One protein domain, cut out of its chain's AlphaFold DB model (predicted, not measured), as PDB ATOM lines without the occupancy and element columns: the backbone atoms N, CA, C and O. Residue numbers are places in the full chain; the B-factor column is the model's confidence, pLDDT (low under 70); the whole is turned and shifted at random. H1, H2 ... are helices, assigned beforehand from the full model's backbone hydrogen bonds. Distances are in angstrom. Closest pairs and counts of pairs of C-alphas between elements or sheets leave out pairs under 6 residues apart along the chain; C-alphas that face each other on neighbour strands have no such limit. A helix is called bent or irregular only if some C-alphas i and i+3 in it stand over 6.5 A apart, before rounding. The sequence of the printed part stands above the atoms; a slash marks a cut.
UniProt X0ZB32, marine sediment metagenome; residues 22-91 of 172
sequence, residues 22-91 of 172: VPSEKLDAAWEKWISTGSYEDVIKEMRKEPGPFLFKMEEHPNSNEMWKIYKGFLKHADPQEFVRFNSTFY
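This is residues 22 to 91 of the 172 residues of a protein of marine sediment metagenome (UniProt X0ZB32). Five helices follow one another round a ring: H1 and H2 form a helical hairpin, H3 turns across the far end of H2, the long H4 runs back, and H5 closes the ring with its first part at H1. The far part of H5, with the last residue, sticks out as residues 85 to 91. The printed part has 70 residues with named helices H1 to H5 and no named strand; the class is all helix. It is compact, with a radius of gyration of the C-alphas of 11.9 A and spans of 32 by 25 by 19 A.

H1 covers residues 25 to 37, 18.0 A long, with C-alpha 25 at (127.106, 119.692, 100.690). H2 covers residues 41 to 49 and H3 residues 52 to 60. H3 is irregular: C-alphas 54 and 57 are 7.8 A apart. H4 covers residues 64 to 77, 20.3 A. H5 covers residues 80 to 90, 15.0 A, with C-alpha 90 at (108.877, 115.295, 102.785).

H1 and H2 touch, opposite ways at a shallow tilt of 20 degrees; their closest C-alphas, Ala 30 and Val 43, are 5.2 A apart. H2 and H3 are close but not clearly touching, about perpendicular at 85 degrees, with the C-alphas of Arg 48 and Glu 59 closest at 6.6 A. H3 and H4 only just touch, with 3 pairs of C-alphas within 8 A, and only at the corner; Met 58 and Ser 64 have the closest C-alphas, 5.7 A. H4 and H5 are apart. H1 touches H5 with residues 31 to 35 alone, closest at the C-alphas of Ile 35 and Pro 80, 5.7 A. Each O i to N i+4 pair is within hydrogen-bond range in H1 and H5, against 4 of 5 in H2, 9 of 10 in H4 and 2 of 5 in H3, where 3 of 6 O i to N i+3 pairs are.

The C-alphas farthest apart, Ser 36 and Pro 62, are 33.4 A apart. The printed part has no cut, and its four links between helices are tight. Mean pLDDT of the printed part is 85.1; residue 38 is under 70.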
ATOM      1  N   VAL A  22     120.424 113.993  95.156       70.75
ATOM      2  CA  VAL A  22     121.651 113.862  95.947       70.75
ATOM      3  C   VAL A  22     121.754 115.079  96.873       70.75
ATOM      4  O   VAL A  22     121.617 116.204  96.385       70.75
ATOM      5  N   PRO A  23     121.984 114.895  98.187       70.00
ATOM      6  CA  PRO A  23     122.219 116.010  99.101       70.00
ATOM      7  C   PRO A  23     123.396 116.873  98.632       70.00
ATOM      8  O   PRO A  23     124.451 116.352  98.265       70.00
ATOM      9  N   SER A  24     123.213 118.192  98.622       77.50
ATOM     10  CA  SER A  24     124.237 119.143  98.188       77.50
ATOM     11  C   SER A  24     124.991 119.663  99.403       77.50
ATOM     12  O   SER A  24     124.451 120.456 100.170       77.50
ATOM     13  N   GLU A  25     126.263 119.274  99.555       78.25
ATOM     14  CA  GLU A  25     127.106 119.692 100.690       78.25
ATOM     15  C   GLU A  25     127.153 121.222 100.859       78.25
ATOM     16  O   GLU A  25     127.220 121.741 101.973       78.25
ATOM     17  N   LYS A  26     127.100 121.971  99.748       76.56
ATOM     18  CA  LYS A  26     127.094 123.442  99.767       76.56
ATOM     19  C   LYS A  26     125.767 124.008 100.247       76.56
ATOM     20  O   LYS A  26     125.767 124.995 100.983       76.56
ATOM     21  N   LEU A  27     124.658 123.406  99.824       77.25
ATOM     22  CA  LEU A  27     123.334 123.798 100.283       77.25
ATOM     23  C   LEU A  27     123.172 123.459 101.770       77.25
ATOM     24  O   LEU A  27     122.722 124.311 102.531       77.25
ATOM     25  N   ASP A  28     123.629 122.284 102.201       78.94
ATOM     26  CA  ASP A  28     123.626 121.858 103.604       78.94
ATOM     27  C   ASP A  28     124.438 122.823 104.483       78.94
ATOM     28  O   ASP A  28     123.935 123.324 105.491       78.94
ATOM     29  N   ALA A  29     125.644 123.207 104.050       79.50
ATOM     30  CA  ALA A  29     126.447 124.213 104.746       79.50
ATOM     31  C   ALA A  29     125.759 125.594 104.805       79.50
ATOM     32  O   ALA A  29     125.869 126.311 105.806       79.50
ATOM     33  N   ALA A  30     125.030 125.988 103.753       79.75
ATOM     34  CA  ALA A  30     124.247 127.224 103.751       79.75
ATOM     35  C   ALA A  30     123.075 127.157 104.750       79.75
ATOM     36  O   ALA A  30     122.817 128.140 105.451       79.75
ATOM     37  N   TRP A  31     122.411 126.004 104.870       80.62
ATOM     38  CA  TRP A  31     121.356 125.761 105.859       80.62
ATOM     39  C   TRP A  31     121.877 125.834 107.293       80.62
ATOM     40  O   TRP A  31     121.302 126.551 108.112       80.62
ATOM     41  N   GLU A  32     122.991 125.169 107.602       81.69
ATOM     42  CA  GLU A  32     123.632 125.235 108.923       81.69
ATOM     43  C   GLU A  32     124.016 126.672 109.300       81.69
ATOM     44  O   GLU A  32     123.807 127.128 110.434       81.69
ATOM     45  N   LYS A  33     124.535 127.428 108.328       79.75
ATOM     46  CA  LYS A  33     124.842 128.845 108.512       79.75
ATOM     47  C   LYS A  33     123.584 129.670 108.765       79.75
ATOM     48  O   LYS A  33     123.608 130.540 109.637       79.75
ATOM     49  N   TRP A  34     122.484 129.412 108.059       80.56
ATOM     50  CA  TRP A  34     121.228 130.116 108.318       80.56
ATOM     51  C   TRP A  34     120.698 129.807 109.724       80.56
ATOM     52  O   TRP A  34     120.409 130.741 110.473       80.56
ATOM     53  N   ILE A  35     120.670 128.534 110.133       80.00
ATOM     54  CA  ILE A  35     120.245 128.122 111.483       80.00
ATOM     55  C   ILE A  35     121.072 128.827 112.568       80.00
ATOM     56  O   ILE A  35     120.522 129.270 113.574       80.00
ATOM     57  N   SER A  36     122.388 128.943 112.372       77.06
ATOM     58  CA  SER A  36     123.301 129.505 113.377       77.06
ATOM     59  C   SER A  36     123.380 131.035 113.387       77.06
ATOM     60  O   SER A  36     123.632 131.619 114.440       77.06
ATOM     61  N   THR A  37     123.181 131.702 112.246       77.19
ATOM     62  CA  THR A  37     123.423 133.154 112.108       77.19
ATOM     63  C   THR A  37     122.175 133.980 111.804       77.19
ATOM     64  O   THR A  37     122.223 135.206 111.884       77.19
ATOM     65  N   GLY A  38     121.070 133.345 111.406       69.94
ATOM     66  CA  GLY A  38     119.874 134.029 110.910       69.94
ATOM     67  C   GLY A  38     120.028 134.652 109.513       69.94
ATOM     68  O   GLY A  38     119.071 135.234 109.004       69.94
ATOM     69  N   SER A  39     121.194 134.521 108.866       78.38
ATOM     70  CA  SER A  39     121.431 135.010 107.503       78.38
ATOM     71  C   SER A  39     121.037 133.963 106.460       78.38
ATOM     72  O   SER A  39     121.654 132.905 106.373       78.38
ATOM     73  N   TYR A  40     120.039 134.282 105.640       78.81
ATOM     74  CA  TYR A  40     119.489 133.413 104.590       78.81
ATOM     75  C   TYR A  40     119.967 133.781 103.171       78.81
ATOM     76  O   TYR A  40     119.537 133.172 102.195       78.81
ATOM     77  N   GLU A  41     120.857 134.771 103.022       83.88
ATOM     78  CA  GLU A  41     121.356 135.208 101.701       83.88
ATOM     79  C   GLU A  41     122.165 134.114 100.994       83.88
ATOM     80  O   GLU A  41     122.033 133.924  99.785       83.88
ATOM     81  N   ASP A  42     122.976 133.364 101.748       82.69
ATOM     82  CA  ASP A  42     123.744 132.246 101.195       82.69
ATOM     83  C   ASP A  42     122.822 131.098 100.766       82.69
ATOM     84  O   ASP A  42     123.065 130.476  99.736       82.69
ATOM     85  N   VAL A  43     121.718 130.878 101.489       83.56
ATOM     86  CA  VAL A  43     120.697 129.882 101.124       83.56
ATOM     87  C   VAL A  43     120.052 130.253  99.795       83.56
ATOM     88  O   VAL A  43     120.051 129.438  98.881       83.56
ATOM     89  N   ILE A  44     119.595 131.501  99.633       88.19
ATOM     90  CA  ILE A  44     119.054 131.979  98.351       88.19
ATOM     91  C   ILE A  44     120.081 131.794  97.229       88.19
ATOM     92  O   ILE A  44     119.746 131.287  96.163       88.19
ATOM     93  N   LYS A  45     121.338 132.181  97.456       88.62
ATOM     94  CA  LYS A  45     122.394 132.073  96.445       88.62
ATOM     95  C   LYS A  45     122.632 130.632  95.994       88.62
ATOM     96  O   LYS A  45     122.794 130.411  94.795       88.62
ATOM     97  N   GLU A  46     122.696 129.675  96.917       88.12
ATOM     98  CA  GLU A  46     122.903 128.271  96.555       88.12
ATOM     99  C   GLU A  46     121.634 127.657  95.942       88.12
ATOM    100  O   GLU A  46     121.735 126.990  94.914       88.12
ATOM    101  N   MET A  47     120.438 127.987  96.446       87.88
ATOM    102  CA  MET A  47     119.173 127.556  95.833       87.88
ATOM    103  C   MET A  47     119.003 128.081  94.405       87.88
ATOM    104  O   MET A  47     118.437 127.396  93.574       87.88
ATOM    105  N   ARG A  48     119.514 129.265  94.058       92.00
ATOM    106  CA  ARG A  48     119.466 129.740  92.662       92.00
ATOM    107  C   ARG A  48     120.348 128.937  91.710       92.00
ATOM    108  O   ARG A  48     120.047 128.846  90.527       92.00
ATOM    109  N   LYS A  49     121.447 128.362  92.206       90.25
ATOM    110  CA  LYS A  49     122.326 127.498  91.400       90.25
ATOM    111  C   LYS A  49     121.751 126.095  91.257       90.25
ATOM    112  O   LYS A  49     121.910 125.473  90.213       90.25
ATOM    113  N   GLU A  50     121.109 125.616  92.317       88.00
ATOM    114  CA  GLU A  50     120.511 124.288  92.414       88.00
ATOM    115  C   GLU A  50     119.052 124.433  92.889       88.00
ATOM    116  O   GLU A  50     118.734 124.109  94.035       88.00
ATOM    117  N   PRO A  51     118.140 124.935  92.030       87.38
ATOM    118  CA  PRO A  51     116.762 125.276  92.425       87.38
ATOM    119  C   PRO A  51     115.892 124.060  92.737       87.38
ATOM    120  O   PRO A  51     114.795 124.188  93.291       87.38
ATOM    121  N   GLY A  52     116.395 122.868  92.416       87.88
ATOM    122  CA  GLY A  52     115.725 121.613  92.690       87.88
ATOM    123  C   GLY A  52     114.376 121.500  91.973       87.88
ATOM    124  O   GLY A  52     114.047 122.297  91.092       87.88
ATOM    125  N   PRO A  53     113.566 120.501  92.351       86.88
ATOM    126  CA  PRO A  53     112.346 120.169  91.624       86.88
ATOM    127  C   PRO A  53     111.193 121.154  91.876       86.88
ATOM    128  O   PRO A  53     110.192 121.099  91.172       86.88
ATOM    129  N   PHE A  54     111.321 122.054  92.857       89.88
ATOM    130  CA  PHE A  54     110.275 123.019  93.205       89.88
ATOM    131  C   PHE A  54     110.484 124.396  92.574       89.88
ATOM    132  O   PHE A  54     109.514 125.070  92.256       89.88
ATOM    133  N   LEU A  55     111.727 124.859  92.414       94.00
ATOM    134  CA  LEU A  55     111.981 126.264  92.067       94.00
ATOM    135  C   LEU A  55     112.596 126.453  90.681       94.00
ATOM    136  O   LEU A  55     112.854 127.591  90.295       94.00
ATOM    137  N   PHE A  56     112.844 125.380  89.923       94.94
ATOM    138  CA  PHE A  56     113.551 125.484  88.641       94.94
ATOM    139  C   PHE A  56     112.827 126.392  87.639       94.94
ATOM    140  O   PHE A  56     113.456 127.288  87.087       94.94
ATOM    141  N   LYS A  57     111.499 126.272  87.496       95.88
ATOM    142  CA  LYS A  57     110.712 127.171  86.634       95.88
ATOM    143  C   LYS A  57     110.763 128.624  87.089       95.88
ATOM    144  O   LYS A  57     110.844 129.523  86.257       95.88
ATOM    145  N   MET A  58     110.791 128.862  88.400       95.75
ATOM    146  CA  MET A  58     110.950 130.202  88.966       95.75
ATOM    147  C   MET A  58     112.333 130.800  88.644       95.75
ATOM    148  O   MET A  58     112.439 132.003  88.401       95.75
ATOM    149  N   GLU A  59     113.398 129.989  88.619       96.25
ATOM    150  CA  GLU A  59     114.727 130.435  88.169       96.25
ATOM    151  C   GLU A  59     114.775 130.675  86.651       96.25
ATOM    152  O   GLU A  59     115.336 131.674  86.212       96.25
ATOM    153  N   GLU A  60     114.145 129.815  85.849       95.62
ATOM    154  CA  GLU A  60     114.099 129.931  84.381       95.62
ATOM    155  C   GLU A  60     113.221 131.092  83.879       95.62
ATOM    156  O   GLU A  60     113.352 131.531  82.734       95.62
ATOM    157  N   HIS A  61     112.316 131.601  84.717       95.69
ATOM    158  CA  HIS A  61     111.349 132.617  84.323       95.69
ATOM    159  C   HIS A  61     112.018 133.967  83.965       95.69
ATOM    160  O   HIS A  61     112.898 134.433  84.694       95.69
ATOM    161  N   PRO A  62     111.553 134.705  82.930       95.56
ATOM    162  CA  PRO A  62     112.119 136.014  82.560       95.56
ATOM    163  C   PRO A  62     112.156 137.042  83.704       95.56
ATOM    164  O   PRO A  62     113.060 137.870  83.786       95.56
ATOM    165  N   ASN A  63     111.187 136.954  84.619       95.88
ATOM    166  CA  ASN A  63     111.080 137.797  85.816       95.88
ATOM    167  C   ASN A  63     111.649 137.137  87.087       95.88
ATOM    168  O   ASN A  63     111.276 137.532  88.193       95.88
ATOM    169  N   SER A  64     112.536 136.147  86.956       96.44
ATOM    170  CA  SER A  64     113.081 135.364  88.074       96.44
ATOM    171  C   SER A  64     113.581 136.233  89.234       96.44
ATOM    172  O   SER A  64     113.274 135.979  90.398       96.44
ATOM    173  N   ASN A  65     114.275 137.336  88.937       96.44
ATOM    174  CA  ASN A  65     114.780 138.243  89.970       96.44
ATOM    175  C   ASN A  65     113.680 138.838  90.859       96.44
ATOM    176  O   ASN A  65     113.899 138.991  92.058       96.44
ATOM    177  N   GLU A  66     112.514 139.167  90.303       96.31
ATOM    178  CA  GLU A  66     111.386 139.666  91.096       96.31
ATOM    179  C   GLU A  66     110.733 138.534  91.894       96.31
ATOM    180  O   GLU A  66     110.430 138.704  93.074       96.31
ATOM    181  N   MET A  67     110.608 137.347  91.300       96.69
ATOM    182  CA  MET A  67     110.060 136.166  91.973       96.69
ATOM    183  C   MET A  67     110.901 135.758  93.188       96.69
ATOM    184  O   MET A  67     110.365 135.532  94.274       96.69
ATOM    185  N   TRP A  68     112.230 135.781  93.066       95.25
ATOM    186  CA  TRP A  68     113.133 135.525  94.188       95.25
ATOM    187  C   TRP A  68     113.052 136.577  95.292       95.25
ATOM    188  O   TRP A  68     113.288 136.235  96.448       95.25
ATOM    189  N   LYS A  69     112.692 137.837  95.000       94.75
ATOM    190  CA  LYS A  69     112.432 138.827  96.063       94.75
ATOM    191  C   LYS A  69     111.208 138.441  96.887       94.75
ATOM    192  O   LYS A  69     111.240 138.575  98.110       94.75
ATOM    193  N   ILE A  70     110.161 137.936  96.235       94.75
ATOM    194  CA  ILE A  70     108.965 137.423  96.914       94.75
ATOM    195  C   ILE A  70     109.339 136.180  97.735       94.75
ATOM    196  O   ILE A  70     109.061 136.132  98.933       94.75
ATOM    197  N   TYR A  71     110.061 135.228  97.132       92.94
ATOM    198  CA  TYR A  71     110.534 134.016  97.811       92.94
ATOM    199  C   TYR A  71     111.402 134.320  99.038       92.94
ATOM    200  O   TYR A  71     111.221 133.751 100.114       92.94
ATOM    201  N   LYS A  72     112.296 135.300  98.911       90.88
ATOM    202  CA  LYS A  72     113.119 135.821 100.002       90.88
ATOM    203  C   LYS A  72     112.274 136.368 101.155       90.88
ATOM    204  O   LYS A  72     112.622 136.164 102.318       90.88
ATOM    205  N   GLY A  73     111.162 137.036 100.844       90.44
ATOM    206  CA  GLY A  73     110.173 137.460 101.833       90.44
ATOM    207  C   GLY A  73     109.619 136.279 102.631       90.44
ATOM    208  O   GLY A  73     109.580 136.354 103.856       90.44
ATOM    209  N   PHE A  74     109.280 135.168 101.970       87.50
ATOM    210  CA  PHE A  74     108.824 133.951 102.649       87.50
ATOM    211  C   PHE A  74     109.902 133.340 103.547       87.50
ATOM    212  O   PHE A  74     109.629 133.088 104.720       87.50
ATOM    213  N   LEU A  75     111.134 133.164 103.047       85.06
ATOM    214  CA  LEU A  75     112.222 132.591 103.854       85.06
ATOM    215  C   LEU A  75     112.518 133.418 105.105       85.06
ATOM    216  O   LEU A  75     112.739 132.850 106.167       85.06
ATOM    217  N   LYS A  76     112.452 134.754 105.026       84.75
ATOM    218  CA  LYS A  76     112.663 135.638 106.184       84.75
ATOM    219  C   LYS A  76     111.716 135.336 107.357       84.75
ATOM    220  O   LYS A  76     112.056 135.626 108.502       84.75
ATOM    221  N   HIS A  77     110.530 134.807 107.070       85.25
ATOM    222  CA  HIS A  77     109.506 134.491 108.064       85.25
ATOM    223  C   HIS A  77     109.411 132.995 108.385       85.25
ATOM    224  O   HIS A  77     108.635 132.619 109.262       85.25
ATOM    225  N   ALA A  78     110.185 132.152 107.701       83.69
ATOM    226  CA  ALA A  78     110.248 130.728 107.980       83.69
ATOM    227  C   ALA A  78     111.173 130.448 109.173       83.69
ATOM    228  O   ALA A  78     112.217 131.082 109.336       83.69
ATOM    229  N   ASP A  79     110.803 129.462 109.990       84.81
ATOM    230  CA  ASP A  79     111.716 128.884 110.973       84.81
ATOM    231  C   ASP A  79     112.652 127.898 110.246       84.81
ATOM    232  O   ASP A  79     112.172 126.913 109.669       84.81
ATOM    233  N   PRO A  80     113.975 128.139 110.237       81.38
ATOM    234  CA  PRO A  80     114.910 127.292 109.508       81.38
ATOM    235  C   PRO A  80     114.978 125.860 110.060       81.38
ATOM    236  O   PRO A  80     115.195 124.928 109.286       81.38
ATOM    237  N   GLN A  81     114.748 125.643 111.362       82.69
ATOM    238  CA  GLN A  81     114.724 124.291 111.938       82.69
ATOM    239  C   GLN A  81     113.494 123.520 111.458       82.69
ATOM    240  O   GLN A  81     113.586 122.346 111.093       82.69
ATOM    241  N   GLU A  82     112.344 124.193 111.414       82.31
ATOM    242  CA  GLU A  82     111.105 123.613 110.901       82.31
ATOM    243  C   GLU A  82     111.218 123.301 109.406       82.31
ATOM    244  O   GLU A  82     110.756 122.246 108.971       82.31
ATOM    245  N   PHE A  83     111.877 124.174 108.636       78.25
ATOM    246  CA  PHE A  83     112.121 123.967 107.210       78.25
ATOM    247  C   PHE A  83     112.995 122.732 106.957       78.25
ATOM    248  O   PHE A  83     112.615 121.860 106.175       78.25
ATOM    249  N   VAL A  84     114.129 122.605 107.658       78.25
ATOM    250  CA  VAL A  84     115.009 121.430 107.537       78.25
ATOM    251  C   VAL A  84     114.280 120.150 107.950       78.25
ATOM    252  O   VAL A  84     114.344 119.149 107.234       78.25
ATOM    253  N   ARG A  85     113.519 120.182 109.051       81.19
ATOM    254  CA  ARG A  85     112.734 119.025 109.509       81.19
ATOM    255  C   ARG A  85     111.642 118.627 108.513       81.19
ATOM    256  O   ARG A  85     111.369 117.440 108.321       81.19
ATOM    257  N   PHE A  86     110.976 119.603 107.903       78.31
ATOM    258  CA  PHE A  86     109.999 119.344 106.852       78.31
ATOM    259  C   PHE A  86     110.678 118.672 105.657       78.31
ATOM    260  O   PHE A  86     110.267 117.583 105.262       78.31
ATOM    261  N   ASN A  87     111.777 119.244 105.160       77.00
ATOM    262  CA  ASN A  87     112.503 118.714 104.009       77.00
ATOM    263  C   ASN A  87     113.002 117.274 104.237       77.00
ATOM    264  O   ASN A  87     112.856 116.423 103.362       77.00
ATOM    265  N   SER A  88     113.499 116.954 105.440       76.25
ATOM    266  CA  SER A  88     113.989 115.606 105.767       76.25
ATOM    267  C   SER A  88     112.895 114.533 105.812       76.25
ATOM    268  O   SER A  88     113.198 113.343 105.791       76.25
ATOM    269  N   THR A  89     111.624 114.928 105.925       75.88
ATOM    270  CA  THR A  89     110.479 114.003 106.008       75.88
ATOM    271  C   THR A  89     109.593 114.036 104.766       75.88
ATOM    272  O   THR A  89     108.766 113.144 104.580       75.88
ATOM    273  N   PHE A  90     109.782 115.018 103.888       75.12
ATOM    274  CA  PHE A  90     108.877 115.295 102.785       75.12
ATOM    275  C   PHE A  90     108.766 114.138 101.784       75.12
ATOM    276  O   PHE A  90     107.662 113.763 101.424       75.12
ATOM    277  N   TYR A  91     109.853 113.465 101.407       74.50
ATOM    278  CA  TYR A  91     109.810 112.354 100.439       74.50
ATOM    279  C   TYR A  91     109.519 110.978 101.058       74.50
ATOM    280  O   TYR A  91     109.846 109.954 100.468       74.50
TER     281      TYR A  91